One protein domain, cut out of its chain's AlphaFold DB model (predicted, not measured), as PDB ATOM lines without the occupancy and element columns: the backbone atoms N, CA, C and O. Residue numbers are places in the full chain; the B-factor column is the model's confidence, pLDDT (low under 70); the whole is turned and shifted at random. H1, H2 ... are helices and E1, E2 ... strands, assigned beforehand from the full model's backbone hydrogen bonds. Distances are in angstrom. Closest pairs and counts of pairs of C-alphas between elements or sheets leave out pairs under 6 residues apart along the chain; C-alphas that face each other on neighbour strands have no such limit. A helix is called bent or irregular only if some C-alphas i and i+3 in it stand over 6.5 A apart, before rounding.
ATOM      1  N   LEU A   3      17.271  50.323  30.894       97.69
ATOM      2  CA  LEU A   3      18.636  50.117  30.422       97.69
ATOM      3  C   LEU A   3      19.124  48.731  30.829       97.69
ATOM      4  O   LEU A   3      18.880  48.274  31.945       97.69
ATOM      5  N   VAL A   4      19.858  48.085  29.929       97.31
ATOM      6  CA  VAL A   4      20.446  46.765  30.145       97.31
ATOM      7  C   VAL A   4      21.901  46.787  29.702       97.31
ATOM      8  O   VAL A   4      22.214  47.110  28.555       97.31
ATOM      9  N   GLY A   5      22.795  46.418  30.612       96.94
ATOM     10  CA  GLY A   5      24.215  46.224  30.349       96.94
ATOM     11  C   GLY A   5      24.503  44.763  30.042       96.94
ATOM     12  O   GLY A   5      24.150  43.880  30.822       96.94
ATOM     13  N   CYS A   6      25.190  44.494  28.935       96.19
ATOM     14  CA  CYS A   6      25.552  43.150  28.510       96.19
ATOM     15  C   CYS A   6      27.055  42.971  28.262       96.19
ATOM     16  O   CYS A   6      27.796  43.873  27.857       96.19
ATOM     17  N   SER A   7      27.494  41.730  28.439       94.06
ATOM     18  CA  SER A   7      28.753  41.210  27.897       94.06
ATOM     19  C   SER A   7      28.870  41.442  26.378       94.06
ATOM     20  O   SER A   7      27.894  41.732  25.684       94.06
ATOM     21  N   GLY A   8      30.089  41.338  25.837       90.19
ATOM     22  CA  GLY A   8      30.362  41.683  24.433       90.19
ATOM     23  C   GLY A   8      29.579  40.851  23.406       90.19
ATOM     24  O   GLY A   8      29.228  41.370  22.347       90.19
ATOM     25  N   ASP A   9      29.267  39.598  23.731       90.00
ATOM     26  CA  ASP A   9      28.456  38.685  22.917       90.00
ATOM     27  C   ASP A   9      26.963  38.683  23.300       90.00
ATOM     28  O   ASP A   9      26.186  37.940  22.712       90.00
ATOM     29  N   ALA A  10      26.563  39.533  24.252       89.94
ATOM     30  CA  ALA A  10      25.211  39.630  24.800       89.94
ATOM     31  C   ALA A  10      24.663  38.344  25.455       89.94
ATOM     32  O   ALA A  10      23.459  38.230  25.655       89.94
ATOM     33  N   SER A  11      25.528  37.398  25.840       90.62
ATOM     34  CA  SER A  11      25.121  36.156  26.523       90.62
ATOM     35  C   SER A  11      24.731  36.365  27.990       90.62
ATOM     36  O   SER A  11      23.884  35.661  28.531       90.62
ATOM     37  N   VAL A  12      25.354  37.351  28.636       92.81
ATOM     38  CA  VAL A  12      25.067  37.770  30.012       92.81
ATOM     39  C   VAL A  12      24.665  39.234  30.003       92.81
ATOM     40  O   VAL A  12      25.478  40.079  29.610       92.81
ATOM     41  N   CYS A  13      23.450  39.515  30.463       94.88
ATOM     42  CA  CYS A  13      22.847  40.842  30.534       94.88
ATOM     43  C   CYS A  13      22.274  41.098  31.931       94.88
ATOM     44  O   CYS A  13      21.849  40.163  32.610       94.88
ATOM     45  N   LYS A  14      22.282  42.357  32.367       95.44
ATOM     46  CA  LYS A  14      21.710  42.801  33.643       95.44
ATOM     47  C   LYS A  14      21.067  44.167  33.476       95.44
ATOM     48  O   LYS A  14      21.586  44.993  32.727       95.44
ATOM     49  N   GLU A  15      19.982  44.409  34.199       95.56
ATOM     50  CA  GLU A  15      19.395  45.744  34.283       95.56
ATOM     51  C   GLU A  15      20.382  46.739  34.898       95.56
ATOM     52  O   GLU A  15      21.140  46.406  35.815       95.56
ATOM     53  N   ILE A  16      20.357  47.965  34.384       95.88
ATOM     54  CA  ILE A  16      21.084  49.100  34.940       95.88
ATOM     55  C   ILE A  16      20.049  50.066  35.529       95.88
ATOM     56  O   ILE A  16      19.186  50.545  34.786       95.88
ATOM     57  N   PRO A  17      20.125  50.384  36.832       93.06
ATOM     58  CA  PRO A  17      19.248  51.375  37.439       93.06
ATOM     59  C   PRO A  17      19.380  52.736  36.750       93.06
ATOM     60  O   PRO A  17      20.489  53.218  36.520       93.06
ATOM     61  N   VAL A  18      18.245  53.373  36.468       92.56
ATOM     62  CA  VAL A  18      18.188  54.743  35.944       92.56
ATOM     63  C   VAL A  18      17.579  55.689  36.979       92.56
ATOM     64  O   VAL A  18      16.680  55.277  37.712       92.56
ATOM     65  N   PRO A  19      18.005  56.963  37.033       91.00
ATOM     66  CA  PRO A  19      17.428  57.937  37.960       91.00
ATOM     67  C   PRO A  19      15.944  58.224  37.700       91.00
ATOM     68  O   PRO A  19      15.188  58.450  38.640       91.00
ATOM     69  N   VAL A  20      15.534  58.218  36.425       92.62
ATOM     70  CA  VAL A  20      14.159  58.504  35.990       92.62
ATOM     71  C   VAL A  20      13.677  57.361  35.090       92.62
ATOM     72  O   VAL A  20      13.980  57.343  33.898       92.62
ATOM     73  N   PRO A  21      12.974  56.355  35.639       91.19
ATOM     74  CA  PRO A  21      12.505  55.211  34.859       91.19
ATOM     75  C   PRO A  21      11.186  55.479  34.124       91.19
ATOM     76  O   PRO A  21      10.897  54.795  33.143       91.19
ATOM     77  N   ALA A  22      10.392  56.462  34.552       92.38
ATOM     78  CA  ALA A  22       9.071  56.759  34.006       92.38
ATOM     79  C   ALA A  22       8.986  58.210  33.521       92.38
ATOM     80  O   ALA A  22       9.539  59.111  34.146       92.38
ATOM     81  N   TYR A  23       8.291  58.401  32.405       95.50
ATOM     82  CA  TYR A  23       8.115  59.671  31.709       95.50
ATOM     83  C   TYR A  23       6.637  59.841  31.372       95.50
ATOM     84  O   TYR A  23       5.935  58.840  31.223       95.50
ATOM     85  N   GLU A  24       6.183  61.082  31.210       93.38
ATOM     86  CA  GLU A  24       4.808  61.363  30.788       93.38
ATOM     87  C   GLU A  24       4.594  60.946  29.329       93.38
ATOM     88  O   GLU A  24       3.559  60.375  28.984       93.38
ATOM     89  N   THR A  25       5.605  61.141  28.472       96.00
ATOM     90  CA  THR A  25       5.541  60.719  27.069       96.00
ATOM     91  C   THR A  25       6.741  59.881  26.625       96.00
ATOM     92  O   THR A  25       7.868  60.005  27.110       96.00
ATOM     93  N   VAL A  26       6.521  59.038  25.608       96.81
ATOM     94  CA  VAL A  26       7.606  58.287  24.951       96.81
ATOM     95  C   VAL A  26       8.609  59.229  24.277       96.81
ATOM     96  O   VAL A  26       9.796  58.912  24.234       96.81
ATOM     97  N   ALA A  27       8.160  60.382  23.775       98.00
ATOM     98  CA  ALA A  27       9.023  61.355  23.112       98.00
ATOM     99  C   ALA A  27      10.054  61.959  24.079       98.00
ATOM    100  O   ALA A  27      11.238  61.993  23.752       98.00
ATOM    101  N   GLU A  28       9.632  62.358  25.279       98.06
ATOM    102  CA  GLU A  28      10.538  62.842  26.334       98.06
ATOM    103  C   GLU A  28      11.537  61.759  26.746       98.06
ATOM    104  O   GLU A  28      12.742  61.998  26.790       98.06
ATOM    105  N   CYS A  29      11.058  60.527  26.942       98.25
ATOM    106  CA  CYS A  29      11.931  59.390  27.226       98.25
ATOM    107  C   CYS A  29      13.005  59.209  26.140       98.25
ATOM    108  O   CYS A  29      14.179  59.008  26.444       98.25
ATOM    109  N   GLN A  30      12.623  59.291  24.861       97.81
ATOM    110  CA  GLN A  30      13.549  59.133  23.737       97.81
ATOM    111  C   GLN A  30      14.588  60.258  23.661       97.81
ATOM    112  O   GLN A  30      15.728  59.993  23.275       97.81
ATOM    113  N   GLN A  31      14.220  61.486  24.037       98.00
ATOM    114  CA  GLN A  31      15.148  62.619  24.107       98.00
ATOM    115  C   GLN A  31      16.250  62.378  25.148       98.00
ATOM    116  O   GLN A  31      17.424  62.639  24.873       98.00
ATOM    117  N   ASP A  32      15.892  61.802  26.296       97.69
ATOM    118  CA  ASP A  32      16.829  61.517  27.384       97.69
ATOM    119  C   ASP A  32      17.627  60.221  27.190       97.69
ATOM    120  O   ASP A  32      18.754  60.107  27.682       97.69
ATOM    121  N   LEU A  33      17.080  59.244  26.461       97.62
ATOM    122  CA  LEU A  33      17.616  57.883  26.362       97.62
ATOM    123  C   LEU A  33      19.107  57.846  26.005       97.62
ATOM    124  O   LEU A  33      19.894  57.136  26.636       97.62
ATOM    125  N   GLY A  34      19.517  58.633  25.009       95.75
ATOM    126  CA  GLY A  34      20.912  58.680  24.568       95.75
ATOM    127  C   GLY A  34      21.865  59.214  25.642       95.75
ATOM    128  O   GLY A  34      22.985  58.716  25.773       95.75
ATOM    129  N   LEU A  35      21.430  60.203  26.429       95.00
ATOM    130  CA  LEU A  35      22.203  60.729  27.553       95.00
ATOM    131  C   LEU A  35      22.275  59.704  28.689       95.00
ATOM    132  O   LEU A  35      23.356  59.463  29.220       95.00
ATOM    133  N   GLN A  36      21.157  59.054  29.009       95.50
ATOM    134  CA  GLN A  36      21.073  58.056  30.079       95.50
ATOM    135  C   GLN A  36      21.951  56.832  29.795       95.50
ATOM    136  O   GLN A  36      22.656  56.362  30.684       95.50
ATOM    137  N   ILE A  37      22.023  56.374  28.539       95.50
ATOM    138  CA  ILE A  37      22.969  55.324  28.122       95.50
ATOM    139  C   ILE A  37      24.420  55.748  28.404       95.50
ATOM    140  O   ILE A  37      25.192  54.973  28.970       95.50
ATOM    141  N   ARG A  38      24.796  56.983  28.047       93.31
ATOM    142  CA  ARG A  38      26.158  57.511  28.263       93.31
ATOM    143  C   ARG A  38      26.501  57.686  29.741       93.31
ATOM    144  O   ARG A  38      27.650  57.486  30.116       93.31
ATOM    145  N   LEU A  39      25.520  58.061  30.561       93.00
ATOM    146  CA  LEU A  39      25.680  58.285  32.001       93.00
ATOM    147  C   LEU A  39      25.432  57.033  32.855       93.00
ATOM    148  O   LEU A  39      25.549  57.106  34.074       93.00
ATOM    149  N   SER A  40      25.126  55.892  32.236       91.12
ATOM    150  CA  SER A  40      24.738  54.652  32.923       91.12
ATOM    151  C   SER A  40      25.766  54.114  33.925       91.12
ATOM    152  O   SER A  40      25.417  53.283  34.758       91.12
ATOM    153  N   GLY A  41      27.033  54.540  33.837       83.19
ATOM    154  CA  GLY A  41      28.105  54.059  34.717       83.19
ATOM    155  C   GLY A  41      28.355  52.552  34.600       83.19
ATOM    156  O   GLY A  41      28.949  51.953  35.491       83.19
ATOM    157  N   SER A  42      27.857  51.925  33.532       85.38
ATOM    158  CA  SER A  42      27.932  50.485  33.324       85.38
ATOM    159  C   SER A  42      29.352  50.055  32.961       85.38
ATOM    160  O   SER A  42      29.910  50.504  31.962       85.38
ATOM    161  N   GLU A  43      29.878  49.081  33.700       86.38
ATOM    162  CA  GLU A  43      31.124  48.371  33.370       86.38
ATOM    163  C   GLU A  43      30.936  47.361  32.216       86.38
ATOM    164  O   GLU A  43      31.882  46.715  31.756       86.38
ATOM    165  N   GLN A  44      29.698  47.160  31.754       89.81
ATOM    166  CA  GLN A  44      29.382  46.240  30.669       89.81
ATOM    167  C   GLN A  44      29.775  46.821  29.303       89.81
ATOM    168  O   GLN A  44      29.614  48.008  29.030       89.81
ATOM    169  N   ARG A  45      30.271  45.957  28.402       89.31
ATOM    170  CA  ARG A  45      30.793  46.378  27.085       89.31
ATOM    171  C   ARG A  45      29.723  46.942  26.155       89.31
ATOM    172  O   ARG A  45      30.056  47.701  25.250       89.31
ATOM    173  N   LYS A  46      28.476  46.501  26.309       94.38
ATOM    174  CA  LYS A  46      27.339  46.950  25.505       94.38
ATOM    175  C   LYS A  46      26.227  47.397  26.434       94.38
ATOM    176  O   LYS A  46      25.891  46.670  27.362       94.38
ATOM    177  N   VAL A  47      25.649  48.556  26.152       96.62
ATOM    178  CA  VAL A  47      24.483  49.077  26.866       96.62
ATOM    179  C   VAL A  47      23.366  49.259  25.853       96.62
ATOM    180  O   VAL A  47      23.558  49.909  24.826       96.62
ATOM    181  N   TYR A  48      22.216  48.669  26.150       97.19
ATOM    182  CA  TYR A  48      20.995  48.799  25.371       97.19
ATOM    183  C   TYR A  48      19.973  49.574  26.183       97.19
ATOM    184  O   TYR A  48      19.924  49.450  27.407       97.19
ATOM    185  N   GLY A  49      19.146  50.357  25.502       97.00
ATOM    186  CA  GLY A  49      18.094  51.116  26.147       97.00
ATOM    187  C   GLY A  49      16.858  51.205  25.273       97.00
ATOM    188  O   GLY A  49      16.966  51.251  24.047       97.00
ATOM    189  N   ALA A  50      15.691  51.228  25.909       98.00
ATOM    190  CA  ALA A  50      14.421  51.375  25.217       98.00
ATOM    191  C   ALA A  50      13.400  52.175  26.035       98.00
ATOM    192  O   ALA A  50      13.358  52.146  27.271       98.00
ATOM    193  N   CYS A  51      12.548  52.879  25.292       97.50
ATOM    194  CA  CYS A  51      11.369  53.577  25.780       97.50
ATOM    195  C   CYS A  51      10.138  52.824  25.285       97.50
ATOM    196  O   CYS A  51       9.975  52.632  24.081       97.50
ATOM    197  N   LYS A  52       9.280  52.405  26.212       95.56
ATOM    198  CA  LYS A  52       8.065  51.650  25.925       95.56
ATOM    199  C   LYS A  52       6.895  52.366  26.591       95.56
ATOM    200  O   LYS A  52       6.997  52.734  27.759       95.56
ATOM    201  N   ALA A  53       5.833  52.598  25.821       94.44
ATOM    202  CA  ALA A  53       4.562  53.054  26.364       94.44
ATOM    203  C   ALA A  53       3.954  51.944  27.228       94.44
ATOM    204  O   ALA A  53       4.050  50.768  26.869       94.44
ATOM    205  N   VAL A  54       3.358  52.336  28.348       90.50
ATOM    206  CA  VAL A  54       2.570  51.445  29.198       90.50
ATOM    207  C   VAL A  54       1.116  51.628  28.792       90.50
ATOM    208  O   VAL A  54       0.642  52.763  28.739       90.50
ATOM    209  N   ASP A  55       0.439  50.535  28.463       87.25
ATOM    210  CA  ASP A  55      -0.987  50.572  28.141       87.25
ATOM    211  C   ASP A  55      -1.805  50.850  29.415       87.25
ATOM    212  O   ASP A  55      -1.416  50.446  30.511       87.25
ATOM    213  N   GLU A  56      -2.941  51.540  29.285       83.69
ATOM    214  CA  GLU A  56      -3.771  51.978  30.422       83.69
ATOM    215  C   GLU A  56      -4.228  50.801  31.301       83.69
ATOM    216  O   GLU A  56      -4.103  50.857  32.520       83.69
ATOM    217  N   GLU A  57      -4.638  49.689  30.684       82.81
ATOM    218  CA  GLU A  57      -5.046  48.468  31.393       82.81
ATOM    219  C   GLU A  57      -3.931  47.904  32.288       82.81
ATOM    220  O   GLU A  57      -4.193  47.441  33.397       82.81
ATOM    221  N   VAL A  58      -2.683  47.967  31.815       85.44
ATOM    222  CA  VAL A  58      -1.502  47.535  32.572       85.44
ATOM    223  C   VAL A  58      -1.195  48.533  33.684       85.44
ATOM    224  O   VAL A  58      -0.830  48.125  34.779       85.44
ATOM    225  N   PHE A  59      -1.342  49.834  33.421       82.50
ATOM    226  CA  PHE A  59      -1.065  50.891  34.394       82.50
ATOM    227  C   PHE A  59      -2.006  50.851  35.606       82.50
ATOM    228  O   PHE A  59      -1.588  51.154  36.724       82.50
ATOM    229  N   GLU A  60      -3.264  50.458  35.406       83.69
ATOM    230  CA  GLU A  60      -4.246  50.311  36.487       83.69
ATOM    231  C   GLU A  60      -4.033  49.051  37.349       83.69
ATOM    232  O   GLU A  60      -4.674  48.894  38.392       83.69
ATOM    233  N   GLN A  61      -3.135  48.150  36.940       82.56
ATOM    234  CA  GLN A  61      -2.899  46.855  37.577       82.56
ATOM    235  C   GLN A  61      -1.445  46.720  38.054       82.56
ATOM    236  O   GLN A  61      -0.543  47.443  37.637       82.56
ATOM    237  N   SER A  62      -1.192  45.756  38.943       80.50
ATOM    238  CA  SER A  62       0.178  45.281  39.150       80.50
ATOM    239  C   SER A  62       0.640  44.567  37.881       80.50
ATOM    240  O   SER A  62      -0.106  43.758  37.331       80.50
ATOM    241  N   ALA A  63       1.859  44.842  37.425       85.50
ATOM    242  CA  ALA A  63       2.429  44.198  36.248       85.50
ATOM    243  C   ALA A  63       3.895  43.835  36.473       85.50
ATOM    244  O   ALA A  63       4.646  44.587  37.105       85.50
ATOM    245  N   SER A  64       4.311  42.699  35.922       88.88
ATOM    246  CA  SER A  64       5.724  42.366  35.766       88.88
ATOM    247  C   SER A  64       6.268  42.936  34.460       88.88
ATOM    248  O   SER A  64       5.537  43.143  33.491       88.88
ATOM    249  N   ILE A  65       7.574  43.195  34.443       90.00
ATOM    250  CA  ILE A  65       8.296  43.632  33.250       90.00
ATOM    251  C   ILE A  65       9.179  42.482  32.794       90.00
ATOM    252  O   ILE A  65      10.111  42.108  33.504       90.00
ATOM    253  N   ASP A  66       8.926  42.003  31.584       93.94
ATOM    254  CA  ASP A  66       9.798  41.068  30.892       93.94
ATOM    255  C   ASP A  66      10.581  41.808  29.809       93.94
ATOM    256  O   ASP A  66      10.056  42.656  29.079       93.94
ATOM    257  N   TRP A  67      11.869  41.492  29.686       96.06
ATOM    258  CA  TRP A  67      12.727  42.110  28.685       96.06
ATOM    259  C   TRP A  67      13.743  41.140  28.097       96.06
ATOM    260  O   TRP A  67      14.194  40.188  28.734       96.06
ATOM    261  N   ALA A  68      14.136  41.410  26.853       96.00
ATOM    262  CA  ALA A  68      15.161  40.654  26.149       96.00
ATOM    263  C   ALA A  68      15.927  41.538  25.161       96.00
ATOM    264  O   ALA A  68      15.377  42.479  24.592       96.00
ATOM    265  N   VAL A  69      17.192  41.197  24.911       95.75
ATOM    266  CA  VAL A  69      17.967  41.790  23.813       95.75
ATOM    267  C   VAL A  69      17.832  40.892  22.586       95.75
ATOM    268  O   VAL A  69      18.196  39.716  22.615       95.75
ATOM    269  N   SER A  70      17.287  41.437  21.504       93.62
ATOM    270  CA  SER A  70      17.133  40.735  20.233       93.62
ATOM    271  C   SER A  70      18.482  40.537  19.528       93.62
ATOM    272  O   SER A  70      19.489  41.178  19.837       93.62
ATOM    273  N   ARG A  71      18.516  39.652  18.523       89.75
ATOM    274  CA  ARG A  71      19.748  39.354  17.764       89.75
ATOM    275  C   ARG A  71      20.277  40.547  16.963       89.75
ATOM    276  O   ARG A  71      21.474  40.612  16.708       89.75
ATOM    277  N   ASP A  72      19.403  41.465  16.569       90.94
ATOM    278  CA  ASP A  72      19.736  42.727  15.904       90.94
ATOM    279  C   ASP A  72      20.070  43.860  16.892       90.94
ATOM    280  O   ASP A  72      20.369  44.975  16.471       90.94
ATOM    281  N   GLY A  73      20.104  43.569  18.197       89.56
ATOM    282  CA  GLY A  73      20.579  44.495  19.222       89.56
ATOM    283  C   GLY A  73      19.532  45.503  19.688       89.56
ATOM    284  O   GLY A  73      19.894  46.603  20.101       89.56
ATOM    285  N   GLN A  74      18.250  45.150  19.629       94.56
ATOM    286  CA  GLN A  74      17.165  45.945  20.198       94.56
ATOM    287  C   GLN A  74      16.789  45.412  21.583       94.56
ATOM    288  O   GLN A  74      16.743  44.204  21.803       94.56
ATOM    289  N   LEU A  75      16.502  46.313  22.523       97.19
ATOM    290  CA  LEU A  75      15.910  45.942  23.806       97.19
ATOM    291  C   LEU A  75      14.388  45.895  23.648       97.19
ATOM    292  O   LEU A  75      13.749  46.923  23.429       97.19
ATOM    293  N   LEU A  76      13.827  44.695  23.744       96.50
ATOM    294  CA  LEU A  76      12.392  44.440  23.710       96.50
ATOM    295  C   LEU A  76      11.861  44.435  25.144       96.50
ATOM    296  O   LEU A  76      12.471  43.814  26.011       96.50
ATOM    297  N   ILE A  77      10.750  45.136  25.377       95.38
ATOM    298  CA  ILE A  77      10.106  45.277  26.688       95.38
ATOM    299  C   ILE A  77       8.634  44.899  26.536       95.38
ATOM    300  O   ILE A  77       7.931  45.474  25.694       95.38
ATOM    301  N   THR A  78       8.186  43.985  27.386       92.94
ATOM    302  CA  THR A  78       6.795  43.563  27.527       92.94
ATOM    303  C   THR A  78       6.355  43.799  28.967       92.94
ATOM    304  O   THR A  78       7.146  43.654  29.897       92.94
ATOM    305  N   PHE A  79       5.097  44.192  29.137       90.31
ATOM    306  CA  PHE A  79       4.456  44.242  30.441       90.31
ATOM    307  C   PHE A  79       3.409  43.140  30.502       90.31
ATOM    308  O   PHE A  79       2.587  43.045  29.591       90.31
ATOM    309  N   ASP A  80       3.429  42.361  31.573       85.75
ATOM    310  CA  ASP A  80       2.449  41.313  31.824       85.75
ATOM    311  C   ASP A  80       1.643  41.681  33.067       85.75
ATOM    312  O   ASP A  80       2.177  41.742  34.176       85.75
ATOM    313  N   ALA A  81       0.360  41.984  32.867       80.69
ATOM    314  CA  ALA A  81      -0.551  42.338  33.948       80.69
ATOM    315  C   ALA A  81      -0.870  41.109  34.813       80.69
ATOM    316  O   ALA A  81      -1.175  40.025  34.306       80.69
ATOM    317  N   GLU A  82      -0.818  41.278  36.133       75.06
ATOM    318  CA  GLU A  82      -1.190  40.226  37.069       75.06
ATOM    319  C   GLU A  82      -2.721  40.093  37.151       75.06
ATOM    320  O   GLU A  82      -3.419  41.093  37.345       75.06
TER     321      GLU A  82
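AT A GLANCE: This is residues 3 to 82 of the 89 residues of an uncharacterized protein of Aurantimonas sp (UniProt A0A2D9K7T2). A small three-strand sheet, E2 - E1 - E3, has helix H1 along one face, while the E4 and E5 hairpin crosses partly over its other face and reaches away past the end of the sheet to tiny H2. The printed part has 80 residues, in the order E1 E2 H1 E3 H2 E4 E5. Both sheets are antiparallel, and the class is mixed, helices and strands. The whole is compact, with a radius of gyration of the C-alphas of 13.1 A, and spans 37 by 25 by 21 A, only just elongated.

IN THESE COORDINATES: E1, residues 3 to 6, begins at C-alpha 3 (18.636, 50.117, 30.422) and is 10.0 A long. E2 is residues 13 to 16, 9.5 A. H1, residues 26 to 39, is 19.4 A and only just irregular: C-alphas 31 and 34 are 7.0 A apart. E3 is residues 46 to 50, 13.7 A, and H2 residues 56 to 59, 4.9 A. E4, residues 63 to 69, is 20.0 A; E5, residues 75 to 81, is 19.7 A and ends at C-alpha 81 (-0.551, 42.338, 33.948).

HOW THE PARTS SIT: In the hairpin E1 and E2, N 5 and O 14 are 2.8 A apart; between E1 and E3, N 6 and O 46 are 2.8 A apart. H1 is on this sheet, two layers with a helix on one face, at a height of 8.2 A; it lies over E3 and along it, at 14 degrees on the local plane. Their closest C-alphas, Ile 37 and Val 47, are 6.5 A apart. In the hairpin E4 and E5, N 76 and O 68 are 2.8 A apart. The sheets form a sandwich, two sheets face to face, strands at 47 degrees. The closest C-alphas of E3 and E5, Ala 50 and Leu 75, are 5.8 A apart. Those of H2 and E5, Val 58 and Ala 81, are 5.5 A apart; H1 and H2 are apart. In H1, 8 of 10 O i to N i+4 pairs are within hydrogen-bond range; H2 is too short for one.

THE WHOLE: The C-alphas farthest apart, Gly 8 and Glu 60, are 37.6 A apart. The printed part has no cut and no long link. No printed residue is under 70 in pLDDT.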